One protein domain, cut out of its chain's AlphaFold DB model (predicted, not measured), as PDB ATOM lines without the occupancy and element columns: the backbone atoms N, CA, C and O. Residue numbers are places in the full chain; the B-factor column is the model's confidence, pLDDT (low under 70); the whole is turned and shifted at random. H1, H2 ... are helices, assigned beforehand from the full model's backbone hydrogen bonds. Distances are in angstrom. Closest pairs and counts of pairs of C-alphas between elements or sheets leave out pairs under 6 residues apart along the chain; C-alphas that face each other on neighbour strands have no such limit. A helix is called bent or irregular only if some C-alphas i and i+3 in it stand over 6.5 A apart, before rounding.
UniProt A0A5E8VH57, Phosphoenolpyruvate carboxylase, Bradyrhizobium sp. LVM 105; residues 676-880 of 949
ATOM      1  N   ILE A 676     -51.093  22.982  27.427       92.00
ATOM      2  CA  ILE A 676     -51.105  24.363  27.911       92.00
ATOM      3  C   ILE A 676     -50.923  24.386  29.434       92.00
ATOM      4  O   ILE A 676     -50.179  25.223  29.944       92.00
ATOM      5  N   ALA A 677     -51.522  23.447  30.172       94.06
ATOM      6  CA  ALA A 677     -51.286  23.310  31.610       94.06
ATOM      7  C   ALA A 677     -49.820  22.986  31.939       94.06
ATOM      8  O   ALA A 677     -49.275  23.545  32.892       94.06
ATOM      9  N   ILE A 678     -49.155  22.147  31.136       95.62
ATOM     10  CA  ILE A 678     -47.720  21.859  31.301       95.62
ATOM     11  C   ILE A 678     -46.884  23.130  31.076       95.62
ATOM     12  O   ILE A 678     -45.998  23.428  31.878       95.62
ATOM     13  N   VAL A 679     -47.197  23.919  30.041       94.44
ATOM     14  CA  VAL A 679     -46.537  25.214  29.782       94.44
ATOM     15  C   VAL A 679     -46.764  26.197  30.933       94.44
ATOM     16  O   VAL A 679     -45.820  26.821  31.407       94.44
ATOM     17  N   ARG A 680     -47.994  26.318  31.443       94.31
ATOM     18  CA  ARG A 680     -48.294  27.184  32.596       94.31
ATOM     19  C   ARG A 680     -47.529  26.747  33.846       94.31
ATOM     20  O   ARG A 680     -47.019  27.601  34.567       94.31
ATOM     21  N   LEU A 681     -47.377  25.438  34.069       93.94
ATOM     22  CA  LEU A 681     -46.574  24.914  35.174       93.94
ATOM     23  C   LEU A 681     -45.085  25.241  35.009       93.94
ATOM     24  O   LEU A 681     -44.445  25.623  35.987       93.94
ATOM     25  N   TYR A 682     -44.542  25.138  33.789       95.50
ATOM     26  CA  TYR A 682     -43.185  25.594  33.476       95.50
ATOM     27  C   TYR A 682     -42.995  27.066  33.857       95.50
ATOM     28  O   TYR A 682     -42.045  27.407  34.569       95.50
ATOM     29  N   LYS A 683     -43.926  27.930  33.430       93.62
ATOM     30  CA  LYS A 683     -43.874  29.365  33.725       93.62
ATOM     31  C   LYS A 683     -43.885  29.616  35.229       93.62
ATOM     32  O   LYS A 683     -42.953  30.222  35.747       93.62
ATOM     33  N   GLN A 684     -44.852  29.042  35.938       92.00
ATOM     34  CA  GLN A 684     -45.004  29.210  37.382       92.00
ATOM     35  C   GLN A 684     -43.796  28.698  38.184       92.00
ATOM     36  O   GLN A 684     -43.359  29.352  39.130       92.00
ATOM     37  N   ARG A 685     -43.272  27.511  37.852       91.38
ATOM     38  CA  ARG A 685     -42.197  26.872  38.633       91.38
ATOM     39  C   ARG A 685     -40.816  27.434  38.350       91.38
ATOM     40  O   ARG A 685     -39.934  27.270  39.187       91.38
ATOM     41  N   PHE A 686     -40.611  28.033  37.181       94.06
ATOM     42  CA  PHE A 686     -39.284  28.433  36.741       94.06
ATOM     43  C   PHE A 686     -39.269  29.823  36.123       94.06
ATOM     44  O   PHE A 686     -38.696  30.728  36.718       94.06
ATOM     45  N   PHE A 687     -39.884  30.004  34.954       93.12
ATOM     46  CA  PHE A 687     -39.646  31.193  34.130       93.12
ATOM     47  C   PHE A 687     -40.148  32.507  34.748       93.12
ATOM     48  O   PHE A 687     -39.477  33.530  34.664       93.12
ATOM     49  N   GLU A 688     -41.307  32.474  35.401       92.00
ATOM     50  CA  GLU A 688     -41.909  33.611  36.107       92.00
ATOM     51  C   GLU A 688     -41.602  33.569  37.613       92.00
ATOM     52  O   GLU A 688     -42.119  34.380  38.384       92.00
ATOM     53  N   HIS A 689     -40.775  32.615  38.061       92.12
ATOM     54  CA  HIS A 689     -40.496  32.449  39.478       92.12
ATOM     55  C   HIS A 689     -39.643  33.618  39.992       92.12
ATOM     56  O   HIS A 689     -38.583  33.904  39.435       92.12
ATOM     57  N   PRO A 690     -40.017  34.272  41.101       91.06
ATOM     58  CA  PRO A 690     -39.383  35.525  41.498       91.06
ATOM     59  C   PRO A 690     -37.937  35.366  42.028       91.06
ATOM     60  O   PRO A 690     -37.160  36.314  41.988       91.06
ATOM     61  N   VAL A 691     -37.536  34.152  42.434       92.31
ATOM     62  CA  VAL A 691     -36.141  33.782  42.794       92.31
ATOM     63  C   VAL A 691     -35.254  33.515  41.560       92.31
ATOM     64  O   VAL A 691     -34.030  33.429  41.676       92.31
ATOM     65  N   LEU A 692     -35.832  33.393  40.357       93.44
ATOM     66  CA  LEU A 692     -35.093  33.052  39.137       93.44
ATOM     67  C   LEU A 692     -33.879  33.962  38.881       93.44
ATOM     68  O   LEU A 692     -32.810  33.413  38.612       93.44
ATOM     69  N   PRO A 693     -33.955  35.300  39.028       92.62
ATOM     70  CA  PRO A 693     -32.783  36.161  38.883       92.62
ATOM     71  C   PRO A 693     -31.599  35.770  39.775       92.62
ATOM     72  O   PRO A 693     -30.454  35.750  39.321       92.62
ATOM     73  N   ALA A 694     -31.860  35.418  41.039       92.06
ATOM     74  CA  ALA A 694     -30.818  34.986  41.969       92.06
ATOM     75  C   ALA A 694     -30.190  33.660  41.520       92.06
ATOM     76  O   ALA A 694     -28.967  33.511  41.550       92.06
ATOM     77  N   LEU A 695     -31.013  32.721  41.041       94.12
ATOM     78  CA  LEU A 695     -30.528  31.456  40.500       94.12
ATOM     79  C   LEU A 695     -29.664  31.667  39.251       94.12
ATOM     80  O   LEU A 695     -28.568  31.114  39.173       94.12
ATOM     81  N   LEU A 696     -30.120  32.482  38.295       93.94
ATOM     82  CA  LEU A 696     -29.381  32.752  37.060       93.94
ATOM     83  C   LEU A 696     -28.008  33.365  37.344       93.94
ATOM     84  O   LEU A 696     -27.023  32.887  36.787       93.94
ATOM     85  N   ARG A 697     -27.909  34.338  38.260       91.00
ATOM     86  CA  ARG A 697     -26.606  34.886  38.681       91.00
ATOM     87  C   ARG A 697     -25.670  33.789  39.193       91.00
ATOM     88  O   ARG A 697     -24.486  33.775  38.844       91.00
ATOM     89  N   GLY A 698     -26.219  32.854  39.968       90.88
ATOM     90  CA  GLY A 698     -25.486  31.733  40.545       90.88
ATOM     91  C   GLY A 698     -24.976  30.719  39.518       90.88
ATOM     92  O   GLY A 698     -23.802  30.364  39.565       90.88
ATOM     93  N   ILE A 699     -25.823  30.260  38.588       92.81
ATOM     94  CA  ILE A 699     -25.494  29.102  37.729       92.81
ATOM     95  C   ILE A 699     -25.399  29.400  36.232       92.81
ATOM     96  O   ILE A 699     -24.664  28.708  35.528       92.81
ATOM     97  N   ALA A 700     -26.127  30.393  35.717       91.69
ATOM     98  CA  ALA A 700     -26.208  30.612  34.279       91.69
ATOM     99  C   ALA A 700     -24.879  31.146  33.730       91.69
ATOM    100  O   ALA A 700     -24.164  31.915  34.389       91.69
ATOM    101  N   ARG A 701     -24.551  30.725  32.504       89.62
ATOM    102  CA  ARG A 701     -23.273  31.029  31.845       89.62
ATOM    103  C   ARG A 701     -23.358  32.131  30.792       89.62
ATOM    104  O   ARG A 701     -22.810  32.009  29.694       89.62
ATOM    105  N   PHE A 702     -24.065  33.216  31.114       86.12
ATOM    106  CA  PHE A 702     -24.136  34.391  30.239       86.12
ATOM    107  C   PHE A 702     -22.764  35.044  30.033       86.12
ATOM    108  O   PHE A 702     -22.539  35.627  28.980       86.12
ATOM    109  N   ASP A 703     -21.842  34.897  30.984       81.69
ATOM    110  CA  ASP A 703     -20.440  35.307  30.873       81.69
ATOM    111  C   ASP A 703     -19.754  34.683  29.646       81.69
ATOM    112  O   ASP A 703     -19.193  35.405  28.820       81.69
ATOM    113  N   ILE A 704     -19.890  33.365  29.456       86.19
ATOM    114  CA  ILE A 704     -19.327  32.659  28.295       86.19
ATOM    115  C   ILE A 704     -20.043  33.069  27.007       86.19
ATOM    116  O   ILE A 704     -19.399  33.358  25.998       86.19
ATOM    117  N   VAL A 705     -21.379  33.096  27.020       83.88
ATOM    118  CA  VAL A 705     -22.148  33.378  25.800       83.88
ATOM    119  C   VAL A 705     -21.888  34.802  25.297       83.88
ATOM    120  O   VAL A 705     -21.722  34.998  24.095       83.88
ATOM    121  N   ARG A 706     -21.796  35.791  26.197       76.94
ATOM    122  CA  ARG A 706     -21.482  37.186  25.839       76.94
ATOM    123  C   ARG A 706     -20.053  37.354  25.338       76.94
ATOM    124  O   ARG A 706     -19.834  38.091  24.381       76.94
ATOM    125  N   ALA A 707     -19.083  36.667  25.945       74.88
ATOM    126  CA  ALA A 707     -17.697  36.714  25.480       74.88
ATOM    127  C   ALA A 707     -17.566  36.262  24.013       74.88
ATOM    128  O   ALA A 707     -16.685  36.738  23.297       74.88
ATOM    129  N   ASN A 708     -18.479  35.399  23.561       73.31
ATOM    130  CA  ASN A 708     -18.512  34.839  22.213       73.31
ATOM    131  C   ASN A 708     -19.502  35.518  21.260       73.31
ATOM    132  O   ASN A 708     -19.415  35.330  20.045       73.31
ATOM    133  N   SER A 709     -20.415  36.355  21.760       66.94
ATOM    134  CA  SER A 709     -21.202  37.216  20.883       66.94
ATOM    135  C   SER A 709     -20.279  38.265  20.269       66.94
ATOM    136  O   SER A 709     -19.851  39.203  20.945       66.94
ATOM    137  N   LYS A 710     -19.965  38.135  18.973       58.69
ATOM    138  CA  LYS A 710     -19.469  39.280  18.201       58.69
ATOM    139  C   LYS A 710     -20.499  40.395  18.377       58.69
ATOM    140  O   LYS A 710     -21.692  40.115  18.302       58.69
ATOM    141  N   SER A 711     -20.037  41.614  18.641       49.75
ATOM    142  CA  SER A 711     -20.788  42.793  19.110       49.75
ATOM    143  C   SER A 711     -22.042  43.204  18.305       49.75
ATOM    144  O   SER A 711     -22.582  44.265  18.547       49.75
ATOM    145  N   THR A 712     -22.529  42.410  17.350       53.31
ATOM    146  CA  THR A 712     -23.710  42.666  16.515       53.31
ATOM    147  C   THR A 712     -25.033  42.256  17.164       53.31
ATOM    148  O   THR A 712     -26.083  42.775  16.785       53.31
ATOM    149  N   ARG A 713     -25.016  41.350  18.155       67.56
ATOM    150  CA  ARG A 713     -26.238  40.855  18.808       67.56
ATOM    151  C   ARG A 713     -26.166  40.975  20.331       67.56
ATOM    152  O   ARG A 713     -25.717  40.032  20.986       67.56
ATOM    153  N   PRO A 714     -26.663  42.081  20.907       73.50
ATOM    154  CA  PRO A 714     -26.817  42.188  22.347       73.50
ATOM    155  C   PRO A 714     -27.686  41.039  22.889       73.50
ATOM    156  O   PRO A 714     -28.654  40.627  22.244       73.50
ATOM    157  N   PRO A 715     -27.357  40.496  24.069       71.94
ATOM    158  CA  PRO A 715     -28.072  39.366  24.664       71.94
ATOM    159  C   PRO A 715     -29.476  39.726  25.186       71.94
ATOM    160  O   PRO A 715     -30.271  38.821  25.442       71.94
ATOM    161  N   SER A 716     -29.789  41.020  25.314       76.25
ATOM    162  CA  SER A 716     -31.081  41.559  25.756       76.25
ATOM    163  C   SER A 716     -31.619  42.608  24.788       76.25
ATOM    164  O   SER A 716     -30.851  43.255  24.075       76.25
ATOM    165  N   ARG A 717     -32.948  42.765  24.783       73.38
ATOM    166  CA  ARG A 717     -33.664  43.850  24.087       73.38
ATOM    167  C   ARG A 717     -33.639  45.178  24.862       73.38
ATOM    168  O   ARG A 717     -33.759  46.233  24.256       73.38
ATOM    169  N   ALA A 718     -33.447  45.134  26.178       79.62
ATOM    170  CA  ALA A 718     -33.244  46.308  27.023       79.62
ATOM    171  C   ALA A 718     -31.740  46.586  27.167       79.62
ATOM    172  O   ALA A 718     -31.030  45.865  27.877       79.62
ATOM    173  N   PHE A 719     -31.260  47.593  26.432       79.06
ATOM    174  CA  PHE A 719     -29.836  47.935  26.327       79.06
ATOM    175  C   PHE A 719     -29.287  48.710  27.535       79.06
ATOM    176  O   PHE A 719     -28.076  48.835  27.683       79.06
ATOM    177  N   ASP A 720     -30.166  49.199  28.410       76.38
ATOM    178  CA  ASP A 720     -29.835  49.882  29.664       76.38
ATOM    179  C   ASP A 720     -29.625  48.915  30.846       76.38
ATOM    180  O   ASP A 720     -29.252  49.338  31.943       76.38
ATOM    181  N   LEU A 721     -29.830  47.607  30.643       75.19
ATOM    182  CA  LEU A 721     -29.620  46.601  31.684       75.19
ATOM    183  C   LEU A 721     -28.133  46.351  31.944       75.19
ATOM    184  O   LEU A 721     -27.418  45.811  31.101       75.19
ATOM    185  N   GLN A 722     -27.693  46.660  33.164       70.12
ATOM    186  CA  GLN A 722     -26.344  46.332  33.640       70.12
ATOM    187  C   GLN A 722     -26.218  44.847  34.031       70.12
ATOM    188  O   GLN A 722     -25.234  44.193  33.685       70.12
ATOM    189  N   ASP A 723     -27.238  44.300  34.703       77.19
ATOM    190  CA  ASP A 723     -27.341  42.889  35.104       77.19
ATOM    191  C   ASP A 723     -28.441  42.204  34.275       77.19
ATOM    192  O   ASP A 723     -29.620  42.504  34.460       77.19
ATOM    193  N   LEU A 724     -28.093  41.306  33.342       77.38
ATOM    194  CA  LEU A 724     -29.105  40.666  32.478       77.38
ATOM    195  C   LEU A 724     -29.994  39.728  33.273       77.38
ATOM    196  O   LEU A 724     -31.193  39.630  33.029       77.38
ATOM    197  N   GLU A 725     -29.381  39.034  34.221       87.25
ATOM    198  CA  GLU A 725     -29.997  38.043  35.074       87.25
ATOM    199  C   GLU A 725     -31.137  38.655  35.902       87.25
ATOM    200  O   GLU A 725     -32.068  37.946  36.274       87.25
ATOM    201  N   SER A 726     -31.123  39.981  36.113       85.69
ATOM    202  CA  SER A 726     -32.206  40.736  36.755       85.69
ATOM    203  C   SER A 726     -33.515  40.778  35.956       85.69
ATOM    204  O   SER A 726     -34.578  40.965  36.549       85.69
ATOM    205  N   ARG A 727     -33.465  40.588  34.629       87.25
ATOM    206  CA  ARG A 727     -34.626  40.627  33.724       87.25
ATOM    207  C   ARG A 727     -34.627  39.432  32.766       87.25
ATOM    208  O   ARG A 727     -34.374  39.599  31.570       87.25
ATOM    209  N   PRO A 728     -34.936  38.217  33.262       87.88
ATOM    210  CA  PRO A 728     -34.998  37.003  32.443       87.88
ATOM    211  C   PRO A 728     -35.916  37.134  31.220       87.88
ATOM    212  O   PRO A 728     -35.642  36.579  30.153       87.88
ATOM    213  N   ASP A 729     -36.991  37.912  31.350       85.31
ATOM    214  CA  ASP A 729     -37.934  38.237  30.285       85.31
ATOM    215  C   ASP A 729     -37.261  38.961  29.108       85.31
ATOM    216  O   ASP A 729     -37.503  38.588  27.963       85.31
ATOM    217  N   ALA A 730     -36.325  39.879  29.375       84.75
ATOM    218  CA  ALA A 730     -35.629  40.669  28.356       84.75
ATOM    219  C   ALA A 730     -34.496  39.912  27.630       84.75
ATOM    220  O   ALA A 730     -34.033  40.358  26.575       84.75
ATOM    221  N   ILE A 731     -34.036  38.780  28.180       86.19
ATOM    222  CA  ILE A 731     -32.961  37.954  27.604       86.19
ATOM    223  C   ILE A 731     -33.458  37.232  26.349       86.19
ATOM    224  O   ILE A 731     -34.513  36.615  26.349       86.19
ATOM    225  N   ARG A 732     -32.690  37.217  25.267       82.94
ATOM    226  CA  ARG A 732     -33.080  36.508  24.035       82.94
ATOM    227  C   ARG A 732     -32.979  34.987  24.179       82.94
ATOM    228  O   ARG A 732     -32.158  34.489  24.948       82.94
ATOM    229  N   ALA A 733     -33.732  34.240  23.371       83.38
ATOM    230  CA  ALA A 733     -33.756  32.781  23.455       83.38
ATOM    231  C   ALA A 733     -32.404  32.087  23.280       83.38
ATOM    232  O   ALA A 733     -32.069  31.225  24.078       83.38
ATOM    233  N   ILE A 734     -31.614  32.444  22.263       83.19
ATOM    234  CA  ILE A 734     -30.327  31.768  22.015       83.19
ATOM    235  C   ILE A 734     -29.354  31.966  23.194       83.19
ATOM    236  O   ILE A 734     -28.797  30.981  23.676       83.19
ATOM    237  N   PRO A 735     -29.153  33.197  23.713       86.06
ATOM    238  CA  PRO A 735     -28.408  33.382  24.950       86.06
ATOM    239  C   PRO A 735     -28.966  32.595  26.135       86.06
ATOM    240  O   PRO A 735     -28.190  31.994  26.873       86.06
ATOM    241  N   TRP A 736     -30.291  32.566  26.295       88.56
ATOM    242  CA  TRP A 736     -30.971  31.836  27.364       88.56
ATOM    243  C   TRP A 736     -30.699  30.328  27.325       88.56
ATOM    244  O   TRP A 736     -30.205  29.762  28.304       88.56
ATOM    245  N   THR A 737     -30.979  29.680  26.191       87.56
ATOM    246  CA  THR A 737     -30.858  28.224  26.042       87.56
ATOM    247  C   THR A 737     -29.418  27.778  26.253       87.56
ATOM    248  O   THR A 737     -29.164  26.825  26.988       87.56
ATOM    249  N   ARG A 738     -28.450  28.501  25.676       87.88
ATOM    250  CA  ARG A 738     -27.029  28.148  25.775       87.88
ATOM    251  C   ARG A 738     -26.452  28.391  27.164       87.88
ATOM    252  O   ARG A 738     -25.711  27.544  27.656       87.88
ATOM    253  N   ALA A 739     -26.813  29.496  27.819       90.69
ATOM    254  CA  ALA A 739     -26.339  29.794  29.169       90.69
ATOM    255  C   ALA A 739     -26.832  28.766  30.201       90.69
ATOM    256  O   ALA A 739     -26.077  28.413  31.108       90.69
ATOM    257  N   LEU A 740     -28.067  28.267  30.056       92.56
ATOM    258  CA  LEU A 740     -28.605  27.200  30.904       92.56
ATOM    259  C   LEU A 740     -28.014  25.830  30.554       92.56
ATOM    260  O   LEU A 740     -27.619  25.098  31.461       92.56
ATOM    261  N   MET A 741     -27.846  25.513  29.268       90.75
ATOM    262  CA  MET A 741     -27.193  24.274  28.828       90.75
ATOM    263  C   MET A 741     -25.769  24.145  29.394       90.75
ATOM    264  O   MET A 741     -25.421  23.106  29.951       90.75
ATOM    265  N   LEU A 742     -24.974  25.219  29.342       91.50
ATOM    266  CA  LEU A 742     -23.630  25.296  29.938       91.50
ATOM    267  C   LEU A 742     -23.621  25.199  31.475       91.50
ATOM    268  O   LEU A 742     -22.579  24.924  32.062       91.50
ATOM    269  N   SER A 743     -24.758  25.436  32.138       92.69
ATOM    270  CA  SER A 743     -24.902  25.258  33.593       92.69
ATOM    271  C   SER A 743     -25.225  23.813  33.997       92.69
ATOM    272  O   SER A 743     -25.249  23.496  35.185       92.69
ATOM    273  N   GLY A 744     -25.486  22.936  33.020       92.00
ATOM    274  CA  GLY A 744     -25.929  21.557  33.239       92.00
ATOM    275  C   GLY A 744     -27.445  21.397  33.386       92.00
ATOM    276  O   GLY A 744     -27.925  20.274  33.519       92.00
ATOM    277  N   VAL A 745     -28.222  22.484  33.331       93.44
ATOM    278  CA  VAL A 745     -29.685  22.447  33.469       93.44
ATOM    279  C   VAL A 745     -30.359  22.396  32.100       93.44
ATOM    280  O   VAL A 745     -30.234  23.320  31.296       93.44
ATOM    281  N   ARG A 746     -31.149  21.345  31.858       92.69
ATOM    282  CA  ARG A 746     -32.027  21.228  30.685       92.69
ATOM    283  C   ARG A 746     -33.434  21.670  31.047       92.69
ATOM    284  O   ARG A 746     -34.273  20.862  31.429       92.69
ATOM    285  N   HIS A 747     -33.689  22.974  30.974       92.56
ATOM    286  CA  HIS A 747     -34.979  23.540  31.379       92.56
ATOM    287  C   HIS A 747     -36.161  22.998  30.558       92.56
ATOM    288  O   HIS A 747     -37.301  23.086  31.001       92.56
ATOM    289  N   GLU A 748     -35.915  22.413  29.385       90.69
ATOM    290  CA  GLU A 748     -36.932  21.871  28.482       90.69
ATOM    291  C   GLU A 748     -37.847  20.819  29.136       90.69
ATOM    292  O   GLU A 748     -38.967  20.626  28.654       90.69
ATOM    293  N   LEU A 749     -37.383  20.167  30.214       93.94
ATOM    294  CA  LEU A 749     -38.130  19.153  30.966       93.94
ATOM    295  C   LEU A 749     -39.064  19.700  32.046       93.94
ATOM    296  O   LEU A 749     -39.925  18.966  32.530       93.94
ATOM    297  N   ILE A 750     -38.889  20.957  32.458       95.25
ATOM    298  CA  ILE A 750     -39.647  21.527  33.575       95.25
ATOM    299  C   ILE A 750     -41.135  21.565  33.199       95.25
ATOM    300  O   ILE A 750     -41.500  21.926  32.081       95.25
ATOM    301  N   GLY A 751     -41.998  21.162  34.133       94.75
ATOM    302  CA  GLY A 751     -43.438  21.023  33.914       94.75
ATOM    303  C   GLY A 751     -43.866  19.587  33.599       94.75
ATOM    304  O   GLY A 751     -45.015  19.228  33.871       94.75
ATOM    305  N   ALA A 752     -42.959  18.723  33.120       94.38
ATOM    306  CA  ALA A 752     -43.256  17.305  32.895       94.38
ATOM    307  C   ALA A 752     -43.658  16.569  34.190       94.38
ATOM    308  O   ALA A 752     -44.334  15.540  34.127       94.38
ATOM    309  N   GLY A 753     -43.332  17.121  35.369       93.38
ATOM    310  CA  GLY A 753     -43.793  16.614  36.661       93.38
ATOM    311  C   GLY A 753     -45.321  16.523  36.795       93.38
ATOM    312  O   GLY A 753     -45.811  15.657  37.520       93.38
ATOM    313  N   LEU A 754     -46.090  17.316  36.034       95.69
ATOM    314  CA  LEU A 754     -47.557  17.203  35.978       95.69
ATOM    315  C   LEU A 754     -48.028  15.841  35.447       95.69
ATOM    316  O   LEU A 754     -49.120  15.384  35.774       95.69
ATOM    317  N   LEU A 755     -47.217  15.184  34.617       96.69
ATOM    318  CA  LEU A 755     -47.519  13.856  34.089       96.69
ATOM    319  C   LEU A 755     -47.049  12.751  35.036       96.69
ATOM    320  O   LEU A 755     -47.654  11.687  35.065       96.69
ATOM    321  N   ALA A 756     -46.025  13.000  35.857       94.88
ATOM    322  CA  ALA A 756     -45.473  12.010  36.783       94.88
ATOM    323  C   ALA A 756     -46.475  11.549  37.860       94.88
ATOM    324  O   ALA A 756     -46.357  10.434  38.379       94.88
ATOM    325  N   VAL A 757     -47.465  12.389  38.185       93.44
ATOM    326  CA  VAL A 757     -48.532  12.078  39.153       93.44
ATOM    327  C   VAL A 757     -49.641  11.192  38.581       93.44
ATOM    328  O   VAL A 757     -50.433  10.659  39.353       93.44
ATOM    329  N   ARG A 758     -49.707  11.014  37.254       95.12
ATOM    330  CA  ARG A 758     -50.721  10.165  36.620       95.12
ATOM    331  C   ARG A 758     -50.475   8.682  36.906       95.12
ATOM    332  O   ARG A 758     -49.362   8.262  37.261       95.12
ATOM    333  N   ASP A 759     -51.544   7.904  36.750       95.69
ATOM    334  CA  ASP A 759     -51.495   6.454  36.900       95.69
ATOM    335  C   ASP A 759     -50.598   5.820  35.831       95.69
ATOM    336  O   ASP A 759     -50.497   6.284  34.693       95.69
ATOM    337  N   VAL A 760     -49.933   4.740  36.223       96.25
ATOM    338  CA  VAL A 760     -48.981   4.026  35.380       96.25
ATOM    339  C   VAL A 760     -49.659   3.437  34.137       96.25
ATOM    340  O   VAL A 760     -49.109   3.548  33.039       96.25
ATOM    341  N   GLY A 761     -50.857   2.862  34.290       93.62
ATOM    342  CA  GLY A 761     -51.633   2.314  33.180       93.62
ATOM    343  C   GLY A 761     -52.061   3.402  32.200       93.62
ATOM    344  O   GLY A 761     -51.889   3.245  30.994       93.62
ATOM    345  N   GLU A 762     -52.507   4.556  32.707       94.44
ATOM    346  CA  GLU A 762     -52.889   5.693  31.861       94.44
ATOM    347  C   GLU A 762     -51.719   6.194  30.998       94.44
ATOM    348  O   GLU A 762     -51.879   6.406  29.793       94.44
ATOM    349  N   LEU A 763     -50.539   6.379  31.598       95.75
ATOM    350  CA  LEU A 763     -49.353   6.856  30.884       95.75
ATOM    351  C   LEU A 763     -48.858   5.841  29.855       95.75
ATOM    352  O   LEU A 763     -48.452   6.239  28.764       95.75
ATOM    353  N   GLN A 764     -48.899   4.547  30.179       94.56
ATOM    354  CA  GLN A 764     -48.510   3.496  29.244       94.56
ATOM    355  C   GLN A 764     -49.496   3.394  28.070       94.56
ATOM    356  O   GLN A 764     -49.072   3.232  26.923       94.56
ATOM    357  N   ASP A 765     -50.795   3.549  28.327       92.12
ATOM    358  CA  ASP A 765     -51.817   3.590  27.282       92.12
ATOM    359  C   ASP A 765     -51.627   4.799  26.361       92.12
ATOM    360  O   ASP A 765     -51.661   4.649  25.140       92.12
ATOM    361  N   LEU A 766     -51.368   5.987  26.921       92.06
ATOM    362  CA  LEU A 766     -51.035   7.184  26.139       92.06
ATOM    363  C   LEU A 766     -49.764   6.980  25.317       92.06
ATOM    364  O   LEU A 766     -49.757   7.265  24.122       92.06
ATOM    365  N   TYR A 767     -48.708   6.440  25.932       91.44
ATOM    366  CA  TYR A 767     -47.454   6.148  25.247       91.44
ATOM    367  C   TYR A 767     -47.672   5.207  24.071       91.44
ATOM    368  O   TYR A 767     -47.097   5.428  23.016       91.44
ATOM    369  N   ARG A 768     -48.519   4.182  24.203       88.00
ATOM    370  CA  ARG A 768     -48.829   3.243  23.114       88.00
ATOM    371  C   ARG A 768     -49.745   3.835  22.046       88.00
ATOM    372  O   ARG A 768     -49.528   3.526  20.877       88.00
ATOM    373  N   ALA A 769     -50.718   4.661  22.419       86.56
ATOM    374  CA  ALA A 769     -51.780   5.113  21.521       86.56
ATOM    375  C   ALA A 769     -51.507   6.450  20.807       86.56
ATOM    376  O   ALA A 769     -52.053   6.667  19.730       86.56
ATOM    377  N   ASP A 770     -50.692   7.345  21.376       84.81
ATOM    378  CA  ASP A 770     -50.504   8.714  20.878       84.81
ATOM    379  C   ASP A 770     -49.033   8.986  20.513       84.81
ATOM    380  O   ASP A 770     -48.152   9.053  21.371       84.81
ATOM    381  N   ALA A 771     -48.762   9.176  19.216       80.44
ATOM    382  CA  ALA A 771     -47.424   9.467  18.698       80.44
ATOM    383  C   ALA A 771     -46.871  10.830  19.160       80.44
ATOM    384  O   ALA A 771     -45.669  10.955  19.397       80.44
ATOM    385  N   THR A 772     -47.728  11.840  19.354       84.69
ATOM    386  CA  THR A 772     -47.317  13.148  19.894       84.69
ATOM    387  C   THR A 772     -46.831  12.981  21.327       84.69
ATOM    388  O   THR A 772     -45.761  13.475  21.689       84.69
ATOM    389  N   PHE A 773     -47.579  12.225  22.132       90.69
ATOM    390  CA  PHE A 773     -47.194  11.920  23.504       90.69
ATOM    391  C   PHE A 773     -45.929  11.056  23.577       90.69
ATOM    392  O   PHE A 773     -45.014  11.371  24.338       90.69
ATOM    393  N   ARG A 774     -45.818  10.016  22.742       89.00
ATOM    394  CA  ARG A 774     -44.606   9.185  22.622       89.00
ATOM    395  C   ARG A 774     -43.378  10.026  22.261       89.00
ATOM    396  O   ARG A 774     -42.324   9.885  22.882       89.00
ATOM    397  N   GLY A 775     -43.530  10.946  21.308       86.31
ATOM    398  CA  GLY A 775     -42.501  11.911  20.930       86.31
ATOM    399  C   GLY A 775     -42.139  12.856  22.077       86.31
ATOM    400  O   GLY A 775     -40.961  13.132  22.301       86.31
ATOM    401  N   TYR A 776     -43.111  13.320  22.863       91.25
ATOM    402  CA  TYR A 776     -42.836  14.112  24.063       91.25
ATOM    403  C   TYR A 776     -42.037  13.314  25.104       91.25
ATOM    404  O   TYR A 776     -41.026  13.813  25.591       91.25
ATOM    405  N   VAL A 777     -42.400  12.051  25.365       94.56
ATOM    406  CA  VAL A 777     -41.641  11.149  26.255       94.56
ATOM    407  C   VAL A 777     -40.192  10.998  25.783       94.56
ATOM    408  O   VAL A 777     -39.287  11.114  26.606       94.56
ATOM    409  N   LYS A 778     -39.947  10.835  24.472       91.50
ATOM    410  CA  LYS A 778     -38.587  10.832  23.890       91.50
ATOM    411  C   LYS A 778     -37.816  12.101  24.211       91.50
ATOM    412  O   LYS A 778     -36.666  12.038  24.639       91.50
ATOM    413  N   ASN A 779     -38.452  13.253  24.024       91.25
ATOM    414  CA  ASN A 779     -37.800  14.527  24.284       91.25
ATOM    415  C   ASN A 779     -37.455  14.705  25.770       91.25
ATOM    416  O   ASN A 779     -36.346  15.123  26.089       91.25
ATOM    417  N   ILE A 780     -38.365  14.340  26.678       95.31
ATOM    418  CA  ILE A 780     -38.107  14.433  28.119       95.31
ATOM    419  C   ILE A 780     -37.041  13.430  28.565       95.31
ATOM    420  O   ILE A 780     -36.179  13.787  29.365       95.31
ATOM    421  N   ALA A 781     -37.037  12.215  28.010       95.56
ATOM    422  CA  ALA A 781     -35.989  11.228  28.258       95.56
ATOM    423  C   ALA A 781     -34.608  11.751  27.840       95.56
ATOM    424  O   ALA A 781     -33.659  11.658  28.614       95.56
ATOM    425  N   TYR A 782     -34.516  12.367  26.657       93.75
ATOM    426  CA  TYR A 782     -33.295  13.014  26.179       93.75
ATOM    427  C   TYR A 782     -32.862  14.167  27.091       93.75
ATOM    428  O   TYR A 782     -31.719  14.196  27.538       93.75
ATOM    429  N   ALA A 783     -33.762  15.098  27.419       93.94
ATOM    430  CA  ALA A 783     -33.442  16.223  28.296       93.94
ATOM    431  C   ALA A 783     -32.964  15.749  29.680       93.94
ATOM    432  O   ALA A 783     -31.966  16.258  30.190       93.94
ATOM    433  N   ALA A 784     -33.617  14.739  30.260       96.06
ATOM    434  CA  ALA A 784     -33.214  14.149  31.530       96.06
ATOM    435  C   ALA A 784     -31.842  13.457  31.433       96.06
ATOM    436  O   ALA A 784     -30.970  13.733  32.249       96.06
ATOM    437  N   ALA A 785     -31.604  12.638  30.405       95.06
ATOM    438  CA  ALA A 785     -30.322  11.958  30.191       95.06
ATOM    439  C   ALA A 785     -29.136  12.922  29.992       95.06
ATOM    440  O   ALA A 785     -27.998  12.565  30.282       95.06
ATOM    441  N   ARG A 786     -29.406  14.138  29.503       93.69
ATOM    442  CA  ARG A 786     -28.418  15.202  29.251       93.69
ATOM    443  C   ARG A 786     -28.354  16.250  30.368       93.69
ATOM    444  O   ARG A 786     -27.652  17.250  30.229       93.69
ATOM    445  N   THR A 787     -29.135  16.093  31.437       94.69
ATOM    446  CA  THR A 787     -29.112  17.006  32.586       94.69
ATOM    447  C   THR A 787     -27.965  16.628  33.515       94.69
ATOM    448  O   THR A 787     -27.863  15.492  33.962       94.69
ATOM    449  N   ARG A 788     -27.125  17.609  33.846       92.69
ATOM    450  CA  ARG A 788     -26.021  17.510  34.807       92.69
ATOM    451  C   ARG A 788     -26.334  18.392  36.006       92.69
ATOM    452  O   ARG A 788     -25.734  19.451  36.198       92.69
ATOM    453  N   ILE A 789     -27.322  17.985  36.799       94.25
ATOM    454  CA  ILE A 789     -27.782  18.777  37.948       94.25
ATOM    455  C   ILE A 789     -26.663  18.964  38.986       94.25
ATOM    456  O   ILE A 789     -26.612  19.971  39.690       94.25
ATOM    457  N   GLU A 790     -25.705  18.039  39.027       92.12
ATOM    458  CA  GLU A 790     -24.522  18.089  39.876       92.12
ATOM    459  C   GLU A 790     -23.592  19.246  39.493       92.12
ATOM    460  O   GLU A 790     -23.013  19.878  40.377       92.12
ATOM    461  N   LEU A 791     -23.467  19.561  38.197       92.12
ATOM    462  CA  LEU A 791     -22.725  20.736  37.732       92.12
ATOM    463  C   LEU A 791     -23.388  22.021  38.237       92.12
ATOM    464  O   LEU A 791     -22.689  22.908  38.730       92.12
ATOM    465  N   ALA A 792     -24.720  22.109  38.191       94.69
ATOM    466  CA  ALA A 792     -25.447  23.269  38.705       94.69
ATOM    467  C   ALA A 792     -25.231  23.447  40.221       94.69
ATOM    468  O   ALA A 792     -24.894  24.545  40.670       94.69
ATOM    469  N   TRP A 793     -25.324  22.365  41.006       95.06
ATOM    470  CA  TRP A 793     -25.070  22.394  42.454       95.06
ATOM    471  C   TRP A 793     -23.628  22.754  42.807       95.06
ATOM    472  O   TRP A 793     -23.404  23.598  43.677       95.06
ATOM    473  N   ARG A 794     -22.643  22.180  42.108       90.88
ATOM    474  CA  ARG A 794     -21.220  22.496  42.316       90.88
ATOM    475  C   ARG A 794     -20.895  23.933  41.929       90.88
ATOM    476  O   ARG A 794     -20.131  24.588  42.637       90.88
ATOM    477  N   THR A 795     -21.492  24.435  40.851       89.94
ATOM    478  CA  THR A 795     -21.366  25.842  40.457       89.94
ATOM    479  C   THR A 795     -21.916  26.750  41.557       89.94
ATOM    480  O   THR A 795     -21.202  27.645  42.004       89.94
ATOM    481  N   LEU A 796     -23.124  26.464  42.058       92.06
ATOM    482  CA  LEU A 796     -23.811  27.312  43.036       92.06
ATOM    483  C   LEU A 796     -23.221  27.240  44.454       92.06
ATOM    484  O   LEU A 796     -23.063  28.264  45.109       92.06
ATOM    485  N   THR A 797     -22.940  26.034  44.948       91.62
ATOM    486  CA  THR A 797     -22.633  25.777  46.370       91.62
ATOM    487  C   THR A 797     -21.261  25.146  46.605       91.62
ATOM    488  O   THR A 797     -20.761  25.145  47.723       91.62
ATOM    489  N   GLY A 798     -20.618  24.618  45.558       88.00
ATOM    490  CA  GLY A 798     -19.344  23.899  45.661       88.00
ATOM    491  C   GLY A 798     -19.443  22.438  46.082       88.00
ATOM    492  O   GLY A 798     -18.449  21.727  45.951       88.00
ATOM    493  N   SER A 799     -20.614  21.967  46.497       88.62
ATOM    494  CA  SER A 799     -20.870  20.569  46.837       88.62
ATOM    495  C   SER A 799     -22.174  20.080  46.201       88.62
ATOM    496  O   SER A 799     -22.917  20.849  45.593       88.62
ATOM    497  N   LEU A 800     -22.415  18.771  46.275       91.25
ATOM    498  CA  LEU A 800     -23.686  18.155  45.905       91.25
ATOM    499  C   LEU A 800     -24.440  17.838  47.209       91.25
ATOM    500  O   LEU A 800     -23.880  17.098  48.018       91.25
ATOM    501  N   PRO A 801     -25.639  18.401  47.446       94.62
ATOM    502  CA  PRO A 801     -26.440  18.066  48.623       94.62
ATOM    503  C   PRO A 801     -27.026  16.652  48.536       94.62
ATOM    504  O   PRO A 801     -27.244  16.120  47.444       94.62
ATOM    505  N   GLU A 802     -27.352  16.077  49.692       95.00
ATOM    506  CA  GLU A 802     -28.063  14.798  49.766       95.00
ATOM    507  C   GLU A 802     -29.516  14.944  49.287       95.00
ATOM    508  O   GLU A 802     -30.153  15.985  49.468       95.00
ATOM    509  N   TRP A 803     -30.109  13.878  48.737       95.12
ATOM    510  CA  TRP A 803     -31.474  13.946  48.187       95.12
ATOM    511  C   TRP A 803     -32.524  14.418  49.209       95.12
ATOM    512  O   TRP A 803     -33.427  15.188  48.881       95.12
ATOM    513  N   ARG A 804     -32.391  14.021  50.482       95.62
ATOM    514  CA  ARG A 804     -33.291  14.483  51.556       95.62
ATOM    515  C   ARG A 804     -33.209  15.995  51.775       95.62
ATOM    516  O   ARG A 804     -34.231  16.621  52.042       95.62
ATOM    517  N   GLU A 805     -32.017  16.571  51.646       95.69
ATOM    518  CA  GLU A 805     -31.793  18.014  51.766       95.69
ATOM    519  C   GLU A 805     -32.379  18.752  50.565       95.69
ATOM    520  O   GLU A 805     -33.039  19.772  50.741       95.69
ATOM    521  N   VAL A 806     -32.220  18.197  49.358       96.94
ATOM    522  CA  VAL A 806     -32.858  18.717  48.141       96.94
ATOM    523  C   VAL A 806     -34.372  18.795  48.326       96.94
ATOM    524  O   VAL A 806     -34.965  19.846  48.104       96.94
ATOM    525  N   VAL A 807     -35.013  17.718  48.784       96.44
ATOM    526  CA  VAL A 807     -36.467  17.709  49.012       96.44
ATOM    527  C   VAL A 807     -36.870  18.723  50.088       96.44
ATOM    528  O   VAL A 807     -37.853  19.440  49.913       96.44
ATOM    529  N   ALA A 808     -36.110  18.825  51.181       95.81
ATOM    530  CA  ALA A 808     -36.380  19.801  52.234       95.81
ATOM    531  C   ALA A 808     -36.289  21.252  51.721       95.81
ATOM    532  O   ALA A 808     -37.188  22.044  51.997       95.81
ATOM    533  N   LEU A 809     -35.260  21.574  50.929       94.56
ATOM    534  CA  LEU A 809     -35.069  22.889  50.306       94.56
ATOM    535  C   LEU A 809     -36.154  23.214  49.274       94.56
ATOM    536  O   LEU A 809     -36.638  24.341  49.217       94.56
ATOM    537  N   ALA A 810     -36.559  22.234  48.464       94.06
ATOM    538  CA  ALA A 810     -37.639  22.413  47.501       94.06
ATOM    539  C   ALA A 810     -38.976  22.689  48.209       94.06
ATOM    540  O   ALA A 810     -39.721  23.576  47.804       94.06
ATOM    541  N   ASN A 811     -39.259  21.978  49.306       92.81
ATOM    542  CA  ASN A 811     -40.467  22.179  50.111       92.81
ATOM    543  C   ASN A 811     -40.449  23.491  50.908       92.81
ATOM    544  O   ASN A 811     -41.509  23.997  51.279       92.81
ATOM    545  N   SER A 812     -39.265  24.040  51.195       89.56
ATOM    546  CA  SER A 812     -39.130  25.338  51.855       89.56
ATOM    547  C   SER A 812     -39.242  26.518  50.892       89.56
ATOM    548  O   SER A 812     -39.248  27.650  51.368       89.56
ATOM    549  N   LEU A 813     -39.331  26.281  49.576       87.44
ATOM    550  CA  LEU A 813     -39.464  27.331  48.571       87.44
ATOM    551  C   LEU A 813     -40.753  28.125  48.813       87.44
ATOM    552  O   LEU A 813     -41.861  27.669  48.520       87.44
ATOM    553  N   ARG A 814     -40.606  29.332  49.362       76.38
ATOM    554  CA  ARG A 814     -41.696  30.296  49.538       76.38
ATOM    555  C   ARG A 814     -41.464  31.476  48.610       76.38
ATOM    556  O   ARG A 814     -40.340  31.937  48.459       76.38
ATOM    557  N   SER A 815     -42.542  32.037  48.070       62.72
ATOM    558  CA  SER A 815     -42.477  33.247  47.238       62.72
ATOM    559  C   SER A 815     -41.952  34.484  47.984       62.72
ATOM    560  O   SER A 815     -41.703  35.502  47.350       62.72
ATOM    561  N   SER A 816     -41.816  34.424  49.315       58.19
ATOM    562  CA  SER A 816     -41.302  35.504  50.161       58.19
ATOM    563  C   SER A 816     -39.781  35.483  50.365       58.19
ATOM    564  O   SER A 816     -39.218  36.537  50.642       58.19
ATOM    565  N   ASP A 817     -39.112  34.329  50.220       61.19
ATOM    566  CA  ASP A 817     -37.652  34.196  50.382       61.19
ATOM    567  C   ASP A 817     -36.955  34.407  49.032       61.19
ATOM    568  O   ASP A 817     -36.473  33.487  48.373       61.19
ATOM    569  N   MET A 818     -36.939  35.668  48.604       67.62
ATOM    570  CA  MET A 818     -36.514  36.107  47.269       67.62
ATOM    571  C   MET A 818     -35.019  35.906  46.963       67.62
ATOM    572  O   MET A 818     -34.602  36.084  45.818       67.62
ATOM    573  N   GLU A 819     -34.210  35.561  47.966       73.19
ATOM    574  CA  GLU A 819     -32.750  35.640  47.874       73.19
ATOM    575  C   GLU A 819     -32.022  34.293  47.883       73.19
ATOM    576  O   GLU A 819     -30.841  34.281  47.548       73.19
ATOM    577  N   ASP A 820     -32.669  33.167  48.218       89.94
ATOM    578  CA  ASP A 820     -31.973  31.872  48.273       89.94
ATOM    579  C   ASP A 820     -32.108  31.069  46.961       89.94
ATOM    580  O   ASP A 820     -33.068  30.307  46.788       89.94
ATOM    581  N   PRO A 821     -31.128  31.145  46.034       93.44
ATOM    582  CA  PRO A 821     -31.169  30.394  44.780       93.44
ATOM    583  C   PRO A 821     -31.167  28.871  44.980       93.44
ATOM    584  O   PRO A 821     -31.561  28.141  44.066       93.44
ATOM    585  N   ARG A 822     -30.752  28.368  46.155       94.88
ATOM    586  CA  ARG A 822     -30.709  26.926  46.446       94.88
ATOM    587  C   ARG A 822     -32.105  26.319  46.477       94.88
ATOM    588  O   ARG A 822     -32.269  25.188  46.031       94.88
ATOM    589  N   GLN A 823     -33.105  27.056  46.958       94.06
ATOM    590  CA  GLN A 823     -34.484  26.566  47.030       94.06
ATOM    591  C   GLN A 823     -35.073  26.360  45.626       94.06
ATOM    592  O   GLN A 823     -35.672  25.321  45.344       94.06
ATOM    593  N   LEU A 824     -34.848  27.310  44.708       95.38
ATOM    594  CA  LEU A 824     -35.313  27.175  43.326       95.38
ATOM    595  C   LEU A 824     -34.532  26.089  42.573       95.38
ATOM    596  O   LEU A 824     -35.145  25.289  41.867       95.38
ATOM    597  N   LEU A 825     -33.208  25.993  42.761       96.81
ATOM    598  CA  LEU A 825     -32.422  24.896  42.183       96.81
ATOM    599  C   LEU A 825     -32.892  23.529  42.700       96.81
ATOM    600  O   LEU A 825     -32.995  22.581  41.925       96.81
ATOM    601  N   ALA A 826     -33.226  23.427  43.987       97.12
ATOM    602  CA  ALA A 826     -33.787  22.218  44.570       97.12
ATOM    603  C   ALA A 826     -35.156  21.864  43.973       97.12
ATOM    604  O   ALA A 826     -35.386  20.704  43.639       97.12
ATOM    605  N   SER A 827     -36.031  22.849  43.753       95.88
ATOM    606  CA  SER A 827     -37.307  22.649  43.052       95.88
ATOM    607  C   SER A 827     -37.109  22.128  41.619       95.88
ATOM    608  O   SER A 827     -37.774  21.177  41.205       95.88
ATOM    609  N   ILE A 828     -36.127  22.664  40.883       96.81
ATOM    610  CA  ILE A 828     -35.753  22.166  39.547       96.81
ATOM    611  C   ILE A 828     -35.177  20.743  39.624       96.81
ATOM    612  O   ILE A 828     -35.494  19.910  38.778       96.81
ATOM    613  N   HIS A 829     -34.367  20.432  40.640       97.69
ATOM    614  CA  HIS A 829     -33.854  19.078  40.867       97.69
ATOM    615  C   HIS A 829     -35.009  18.094  41.137       97.69
ATOM    616  O   HIS A 829     -35.039  16.999  40.575       97.69
ATOM    617  N   VAL A 830     -36.020  18.493  41.912       97.19
ATOM    618  CA  VAL A 830     -37.233  17.685  42.099       97.19
ATOM    619  C   VAL A 830     -37.977  17.477  40.781       97.19
ATOM    620  O   VAL A 830     -38.346  16.344  40.479       97.19
ATOM    621  N   GLU A 831     -38.147  18.517  39.964       96.44
ATOM    622  CA  GLU A 831     -38.740  18.387  38.625       96.44
ATOM    623  C   GLU A 831     -37.948  17.435  37.720       96.44
ATOM    624  O   GLU A 831     -38.550  16.605  37.040       96.44
ATOM    625  N   TYR A 832     -36.615  17.485  37.757       97.56
ATOM    626  CA  TYR A 832     -35.750  16.542  37.047       97.56
ATOM    627  C   TYR A 832     -36.027  15.091  37.471       97.56
ATOM    628  O   TYR A 832     -36.236  14.227  36.617       97.56
ATOM    629  N   VAL A 833     -36.140  14.816  38.774       97.88
ATOM    630  CA  VAL A 833     -36.487  13.475  39.277       97.88
ATOM    631  C   VAL A 833     -37.912  13.060  38.888       97.88
ATOM    632  O   VAL A 833     -38.135  11.908  38.504       97.88
ATOM    633  N   GLN A 834     -38.883  13.978  38.911       97.69
ATOM    634  CA  GLN A 834     -40.243  13.681  38.442       97.69
ATOM    635  C   GLN A 834     -40.288  13.412  36.933       97.69
ATOM    636  O   GLN A 834     -41.014  12.519  36.502       97.69
ATOM    637  N   ALA A 835     -39.486  14.108  36.128       97.75
ATOM    638  CA  ALA A 835     -39.358  13.834  34.702       97.75
ATOM    639  C   ALA A 835     -38.808  12.419  34.444       97.75
ATOM    640  O   ALA A 835     -39.365  11.692  33.621       97.75
ATOM    641  N   LYS A 836     -37.790  11.983  35.206       98.25
ATOM    642  CA  LYS A 836     -37.270  10.601  35.162       98.25
ATOM    643  C   LYS A 836     -38.363   9.582  35.494       98.25
ATOM    644  O   LYS A 836     -38.564   8.622  34.750       98.25
ATOM    645  N   ARG A 837     -39.119   9.826  36.574       98.06
ATOM    646  CA  ARG A 837     -40.266   8.998  36.986       98.06
ATOM    647  C   ARG A 837     -41.325   8.904  35.886       98.06
ATOM    648  O   ARG A 837     -41.769   7.810  35.560       98.06
ATOM    649  N   PHE A 838     -41.712  10.039  35.305       98.12
ATOM    650  CA  PHE A 838     -42.684  10.122  34.215       98.12
ATOM    651  C   PHE A 838     -42.262   9.276  33.008       98.12
ATOM    652  O   PHE A 838     -43.046   8.449  32.539       98.12
ATOM    653  N   VAL A 839     -41.025   9.451  32.533       97.81
ATOM    654  CA  VAL A 839     -40.484   8.698  31.393       97.81
ATOM    655  C   VAL A 839     -40.519   7.200  31.678       97.81
ATOM    656  O   VAL A 839     -41.007   6.430  30.852       97.81
ATOM    657  N   TYR A 840     -40.069   6.793  32.868       97.56
ATOM    658  CA  TYR A 840     -40.049   5.392  33.271       97.56
ATOM    659  C   TYR A 840     -41.459   4.781  33.300       97.56
ATOM    660  O   TYR A 840     -41.692   3.724  32.711       97.56
ATOM    661  N   LYS A 841     -42.435   5.475  33.898       97.62
ATOM    662  CA  LYS A 841     -43.838   5.033  33.897       97.62
ATOM    663  C   LYS A 841     -44.384   4.851  32.488       97.62
ATOM    664  O   LYS A 841     -44.975   3.816  32.195       97.62
ATOM    665  N   ALA A 842     -44.183   5.844  31.623       96.44
ATOM    666  CA  ALA A 842     -44.707   5.827  30.263       96.44
ATOM    667  C   ALA A 842     -44.117   4.676  29.431       96.44
ATOM    668  O   ALA A 842     -44.855   3.986  28.727       96.44
ATOM    669  N   GLN A 843     -42.806   4.438  29.537       94.81
ATOM    670  CA  GLN A 843     -42.121   3.390  28.777       94.81
ATOM    671  C   GLN A 843     -42.424   1.984  29.311       94.81
ATOM    672  O   GLN A 843     -42.802   1.094  28.548       94.81
ATOM    673  N   TYR A 844     -42.274   1.774  30.620       94.75
ATOM    674  CA  TYR A 844     -42.283   0.432  31.205       94.75
ATOM    675  C   TYR A 844     -43.639   0.024  31.776       94.75
ATOM    676  O   TYR A 844     -43.885  -1.167  31.958       94.75
ATOM    677  N   GLY A 845     -44.541   0.973  32.036       95.19
ATOM    678  CA  GLY A 845     -45.773   0.685  32.768       95.19
ATOM    679  C   GLY A 845     -45.484   0.213  34.190       95.19
ATOM    680  O   GLY A 845     -46.185  -0.655  34.704       95.19
ATOM    681  N   LEU A 846     -44.450   0.778  34.823       95.88
ATOM    682  CA  LEU A 846     -44.048   0.479  36.197       95.88
ATOM    683  C   LEU A 846     -43.757   1.767  36.972       95.88
ATOM    684  O   LEU A 846     -43.346   2.776  36.401       95.88
ATOM    685  N   GLU A 847     -43.933   1.718  38.291       96.06
ATOM    686  CA  GLU A 847     -43.477   2.767  39.202       96.06
ATOM    687  C   GLU A 847     -42.026   2.493  39.615       96.06
ATOM    688  O   GLU A 847     -41.709   1.408  40.105       96.06
ATOM    689  N   ALA A 848     -41.139   3.473  39.435       94.19
ATOM    690  CA  ALA A 848     -39.758   3.344  39.884       94.19
ATOM    691  C   ALA A 848     -39.689   3.523  41.407       94.19
ATOM    692  O   ALA A 848     -40.149   4.532  41.936       94.19
ATOM    693  N   ALA A 849     -39.072   2.570  42.111       92.81
ATOM    694  CA  ALA A 849     -38.916   2.649  43.566       92.81
ATOM    695  C   ALA A 849     -38.041   3.839  43.998       92.81
ATOM    696  O   ALA A 849     -38.323   4.479  45.007       92.81
ATOM    697  N   ARG A 850     -36.990   4.129  43.220       94.94
ATOM    698  CA  ARG A 850     -36.061   5.248  43.427       94.94
ATOM    699  C   ARG A 850     -35.843   6.002  42.114       94.94
ATOM    700  O   ARG A 850     -34.877   5.725  41.403       94.94
ATOM    701  N   PRO A 851     -36.764   6.903  41.723       95.56
ATOM    702  CA  PRO A 851     -36.642   7.639  40.467       95.56
ATOM    703  C   PRO A 851     -35.376   8.503  40.391       95.56
ATOM    704  O   PRO A 851     -34.877   8.763  39.296       95.56
ATOM    705  N   GLU A 852     -34.833   8.926  41.535       95.12
ATOM    706  CA  GLU A 852     -33.580   9.673  41.626       95.12
ATOM    707  C   GLU A 852     -32.369   8.864  41.130       95.12
ATOM    708  O   GLU A 852     -31.467   9.449  40.535       95.12
ATOM    709  N   ASP A 853     -32.408   7.530  41.224       95.25
ATOM    710  CA  ASP A 853     -31.305   6.639  40.834       95.25
ATOM    711  C   ASP A 853     -31.344   6.217  39.349       95.25
ATOM    712  O   ASP A 853     -30.411   5.571  38.875       95.25
ATOM    713  N   LEU A 854     -32.402   6.550  38.591       96.75
ATOM    714  CA  LEU A 854     -32.525   6.091  37.195       96.75
ATOM    715  C   LEU A 854     -31.376   6.628  36.321       96.75
ATOM    716  O   LEU A 854     -31.070   7.821  36.357       96.75
ATOM    717  N   THR A 855     -30.762   5.773  35.506       95.12
ATOM    718  CA  THR A 855     -29.627   6.147  34.646       95.12
ATOM    719  C   THR A 855     -30.079   6.671  33.280       95.12
ATOM    720  O   THR A 855     -31.196   6.406  32.832       95.12
ATOM    721  N   ALA A 856     -29.194   7.384  32.574       92.94
ATOM    722  CA  ALA A 856     -29.433   7.806  31.189       92.94
ATOM    723  C   ALA A 856     -29.759   6.615  30.264       92.94
ATOM    724  O   ALA A 856     -30.672   6.705  29.448       92.94
ATOM    725  N   GLU A 857     -29.071   5.484  30.445       91.69
ATOM    726  CA  GLU A 857     -29.319   4.238  29.708       91.69
ATOM    727  C   GLU A 857     -30.740   3.706  29.946       91.69
ATOM    728  O   GLU A 857     -31.445   3.366  28.998       91.69
ATOM    729  N   GLN A 858     -31.214   3.709  31.196       94.69
ATOM    730  CA  GLN A 858     -32.574   3.268  31.520       94.69
ATOM    731  C   GLN A 858     -33.652   4.186  30.929       94.69
ATOM    732  O   GLN A 858     -34.716   3.697  30.548       94.69
ATOM    733  N   LEU A 859     -33.393   5.496  30.861       95.81
ATOM    734  CA  LEU A 859     -34.315   6.487  30.290       95.81
ATOM    735  C   LEU A 859     -34.370   6.415  28.758       95.81
ATOM    736  O   LEU A 859     -35.416   6.678  28.161       95.81
ATOM    737  N   LEU A 860     -33.246   6.076  28.124       93.31
ATOM    738  CA  LEU A 860     -33.091   6.029  26.671       93.31
ATOM    739  C   LEU A 860     -33.145   4.611  26.091       93.31
ATOM    740  O   LEU A 860     -32.887   4.443  24.905       93.31
ATOM    741  N   SER A 861     -33.522   3.597  26.874       90.12
ATOM    742  CA  SER A 861     -33.521   2.189  26.442       90.12
ATOM    743  C   SER A 861     -34.380   1.920  25.198       90.12
ATOM    744  O   SER A 861     -34.068   1.037  24.401       90.12
ATOM    745  N   ALA A 862     -35.446   2.705  25.006       87.50
ATOM    746  CA  ALA A 862     -36.308   2.650  23.828       87.50
ATOM    747  C   ALA A 862     -35.619   3.164  22.546       87.50
ATOM    748  O   ALA A 862     -36.128   2.934  21.452       87.50
ATOM    749  N   TRP A 863     -34.479   3.852  22.675       88.31
ATOM    750  CA  TRP A 863     -33.694   4.452  21.594       88.31
ATOM    751  C   TRP A 863     -32.198   4.120  21.767       88.31
ATOM    752  O   TRP A 863     -31.408   5.010  22.085       88.31
ATOM    753  N   PRO A 864     -31.780   2.857  21.560       85.06
ATOM    754  CA  PRO A 864     -30.424   2.393  21.873       85.06
ATOM    755  C   PRO A 864     -29.320   3.169  21.140       85.06
ATOM    756  O   PRO A 864     -28.331   3.544  21.759       85.06
ATOM    757  N   VAL A 865     -29.518   3.517  19.862       82.50
ATOM    758  CA  VAL A 865     -28.552   4.326  19.089       82.50
ATOM    759  C   VAL A 865     -28.356   5.709  19.712       82.50
ATOM    760  O   VAL A 865     -27.234   6.189  19.853       82.50
ATOM    761  N   LEU A 866     -29.458   6.346  20.118       85.69
ATOM    762  CA  LEU A 866     -29.411   7.632  20.805       85.69
ATOM    763  C   LEU A 866     -28.744   7.494  22.178       85.69
ATOM    764  O   LEU A 866     -27.969   8.364  22.558       85.69
ATOM    765  N   ALA A 867     -29.032   6.418  22.917       89.31
ATOM    766  CA  ALA A 867     -28.420   6.147  24.213       89.31
ATOM    767  C   ALA A 867     -26.893   6.013  24.101       89.31
ATOM    768  O   ALA A 867     -26.169   6.625  24.884       89.31
ATOM    769  N   GLU A 868     -26.408   5.273  23.103       89.50
ATOM    770  CA  GLU A 868     -24.980   5.092  22.827       89.50
ATOM    771  C   GLU A 868     -24.294   6.408  22.427       89.50
ATOM    772  O   GLU A 868     -23.223   6.729  22.953       89.50
ATOM    773  N   GLU A 869     -24.919   7.211  21.557       89.62
ATOM    774  CA  GLU A 869     -24.390   8.527  21.178       89.62
ATOM    775  C   GLU A 869     -24.317   9.476  22.379       89.62
ATOM    776  O   GLU A 869     -23.289  10.110  22.626       89.62
ATOM    777  N   VAL A 870     -25.408   9.555  23.147       91.56
ATOM    778  CA  VAL A 870     -25.488  10.375  24.356       91.56
ATOM    779  C   VAL A 870     -24.416   9.939  25.344       91.56
ATOM    780  O   VAL A 870     -23.686  10.794  25.836       91.56
ATOM    781  N   ALA A 871     -24.261   8.637  25.587       91.69
ATOM    782  CA  ALA A 871     -23.236   8.113  26.479       91.69
ATOM    783  C   ALA A 871     -21.821   8.487  26.011       91.69
ATOM    784  O   ALA A 871     -20.987   8.857  26.838       91.69
ATOM    785  N   TRP A 872     -21.540   8.428  24.706       91.38
ATOM    786  CA  TRP A 872     -20.246   8.843  24.165       91.38
ATOM    787  C   TRP A 872     -19.996  10.339  24.365       91.38
ATOM    788  O   TRP A 872     -18.981  10.710  24.954       91.38
ATOM    789  N   LYS A 873     -20.936  11.198  23.963       91.00
ATOM    790  CA  LYS A 873     -20.767  12.652  24.082       91.00
ATOM    791  C   LYS A 873     -20.763  13.141  25.532       91.00
ATOM    792  O   LYS A 873     -20.068  14.099  25.848       91.00
ATOM    793  N   GLU A 874     -21.506  12.492  26.428       90.69
ATOM    794  CA  GLU A 874     -21.496  12.816  27.859       90.69
ATOM    795  C   GLU A 874     -20.139  12.530  28.521       90.69
ATOM    796  O   GLU A 874     -19.685  13.346  29.322       90.69
ATOM    797  N   ARG A 875     -19.448  11.441  28.143       88.12
ATOM    798  CA  ARG A 875     -18.074  11.179  28.619       88.12
ATOM    799  C   ARG A 875     -17.110  12.293  28.228       88.12
ATOM    800  O   ARG A 875     -16.207  12.630  28.984       88.12
ATOM    801  N   GLU A 876     -17.303  12.880  27.054       86.69
ATOM    802  CA  GLU A 876     -16.462  13.984  26.609       86.69
ATOM    803  C   GLU A 876     -16.845  15.318  27.276       86.69
ATOM    804  O   GLU A 876     -15.970  16.129  27.572       86.69
ATOM    805  N   ILE A 877     -18.124  15.530  27.611       87.25
ATOM    806  CA  ILE A 877     -18.573  16.684  28.413       87.25
ATOM    807  C   ILE A 877     -17.941  16.687  29.809       87.25
ATOM    808  O   ILE A 877     -17.624  17.765  30.320       87.25
ATOM    809  N   ASP A 878     -17.707  15.518  30.418       84.88
ATOM    810  CA  ASP A 878     -17.078  15.421  31.746       84.88
ATOM    811  C   ASP A 878     -15.716  16.138  31.800       84.88
ATOM    812  O   ASP A 878     -15.349  16.705  32.834       84.88
ATOM    813  N   ARG A 879     -15.012  16.218  30.662       80.88
ATOM    814  CA  ARG A 879     -13.741  16.943  30.513       80.88
ATOM    815  C   ARG A 879     -13.895  18.464  30.626       80.88
ATOM    816  O   ARG A 879     -12.981  19.144  31.080       80.88
ATOM    817  N   TYR A 880     -15.057  19.014  30.281       83.31
ATOM    818  CA  TYR A 880     -15.325  20.454  30.361       83.31
ATOM    819  C   TYR A 880     -15.828  20.895  31.737       83.31
ATOM    820  O   TYR A 880     -15.735  22.076  32.060       83.31
TER     821      TYR A 880
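What this domain is: This is residues 676 to 880 of the 949 residues of the protein "Phosphoenolpyruvate carboxylase" of Bradyrhizobium sp. LVM 105 (UniProt A0A5E8VH57). One long helix, H10, runs through the middle of the domain, and eight shorter helices, H1, H2, H5, H6, H7, H8, H9 and H11, pack round it, mostly crossed. H3 and H4, packed on each other, and the long loop of residues 709 to 732 lie toward one end of the longest axis, with H6 toward the other; H12 packs on H11. The printed part has 205 residues with twelve named helices, H1 to H12 in order along the chain, and no named strand: all helix. It is compact, with a radius of gyration of the C-alphas of 17.5 A and spans of 52 by 38 by 35 A.

How they stand to each other: H1, residues 676 to 687, only just touches the hub, H10, residues 821 to 844, with 3 pairs of C-alphas within 8 A; the closest, Phe 686 and Ile 828, are 7.7 A apart. H2, residues 692 to 699, touches H10 at residues 821 to 825 alone, about perpendicular at 86 degrees, with closest C-alphas Leu 695 and Pro 821 at 4.5 A. H3, residues 702 to 708, touches H4, residues 733 to 741, at a steep tilt of 66 degrees, with closest C-alphas Phe 702 and Ala 739 at 5.2 A; both are apart from H10. Four more helices touch H10, with these closest C-alphas: H5, residues 753 to 756, Ala 756 to Phe 838, 4.2 A; H6, residues 760 to 769, Gln 764 to Ala 842, 4.6 A; H7, residues 771 to 785, Val 777 to Val 839, 5.8 A; H9, residues 803 to 811, Ala 810 to Ser 827, 4.5 A. H8, residues 789 to 797, touches H10 at residues 822 to 829 alone, at a shallow tilt of 8 degrees, opposite ways; C-alphas 789 and 829, the closest, are 6.7 A apart. H11, residues 856 to 860, touches H7, H10 and H12, residues 864 to 877; its closest C-alphas to H12 are Leu 860 and Ala 867, 5.3 A. Every O i to N i+4 pair is within hydrogen-bond range in the named helices but H5, which is too short for such a pair.

Where its parts are: H1 begins at C-alpha 676, (-51.105, 24.363, 27.911), and is irregular, but only just: C-alphas 684 and 687 are 6.6 A apart. H7 is 20.8 A long. H10 runs 34.7 A from C-alpha 821, (-31.169, 30.394, 44.780). H12, 19.7 A long, ends at C-alpha 877, (-18.573, 16.684, 28.413).

The domain as a whole: The C-alphas of Ser 711 and Gly 761, the two farthest apart, are 52.8 A apart. The printed part has no cut. The links H3 to H4, H4 to H5 and H10 to H11 are long. The mean pLDDT of the printed part is 89.4; residues 709 to 713 and 815 to 818 are under 70.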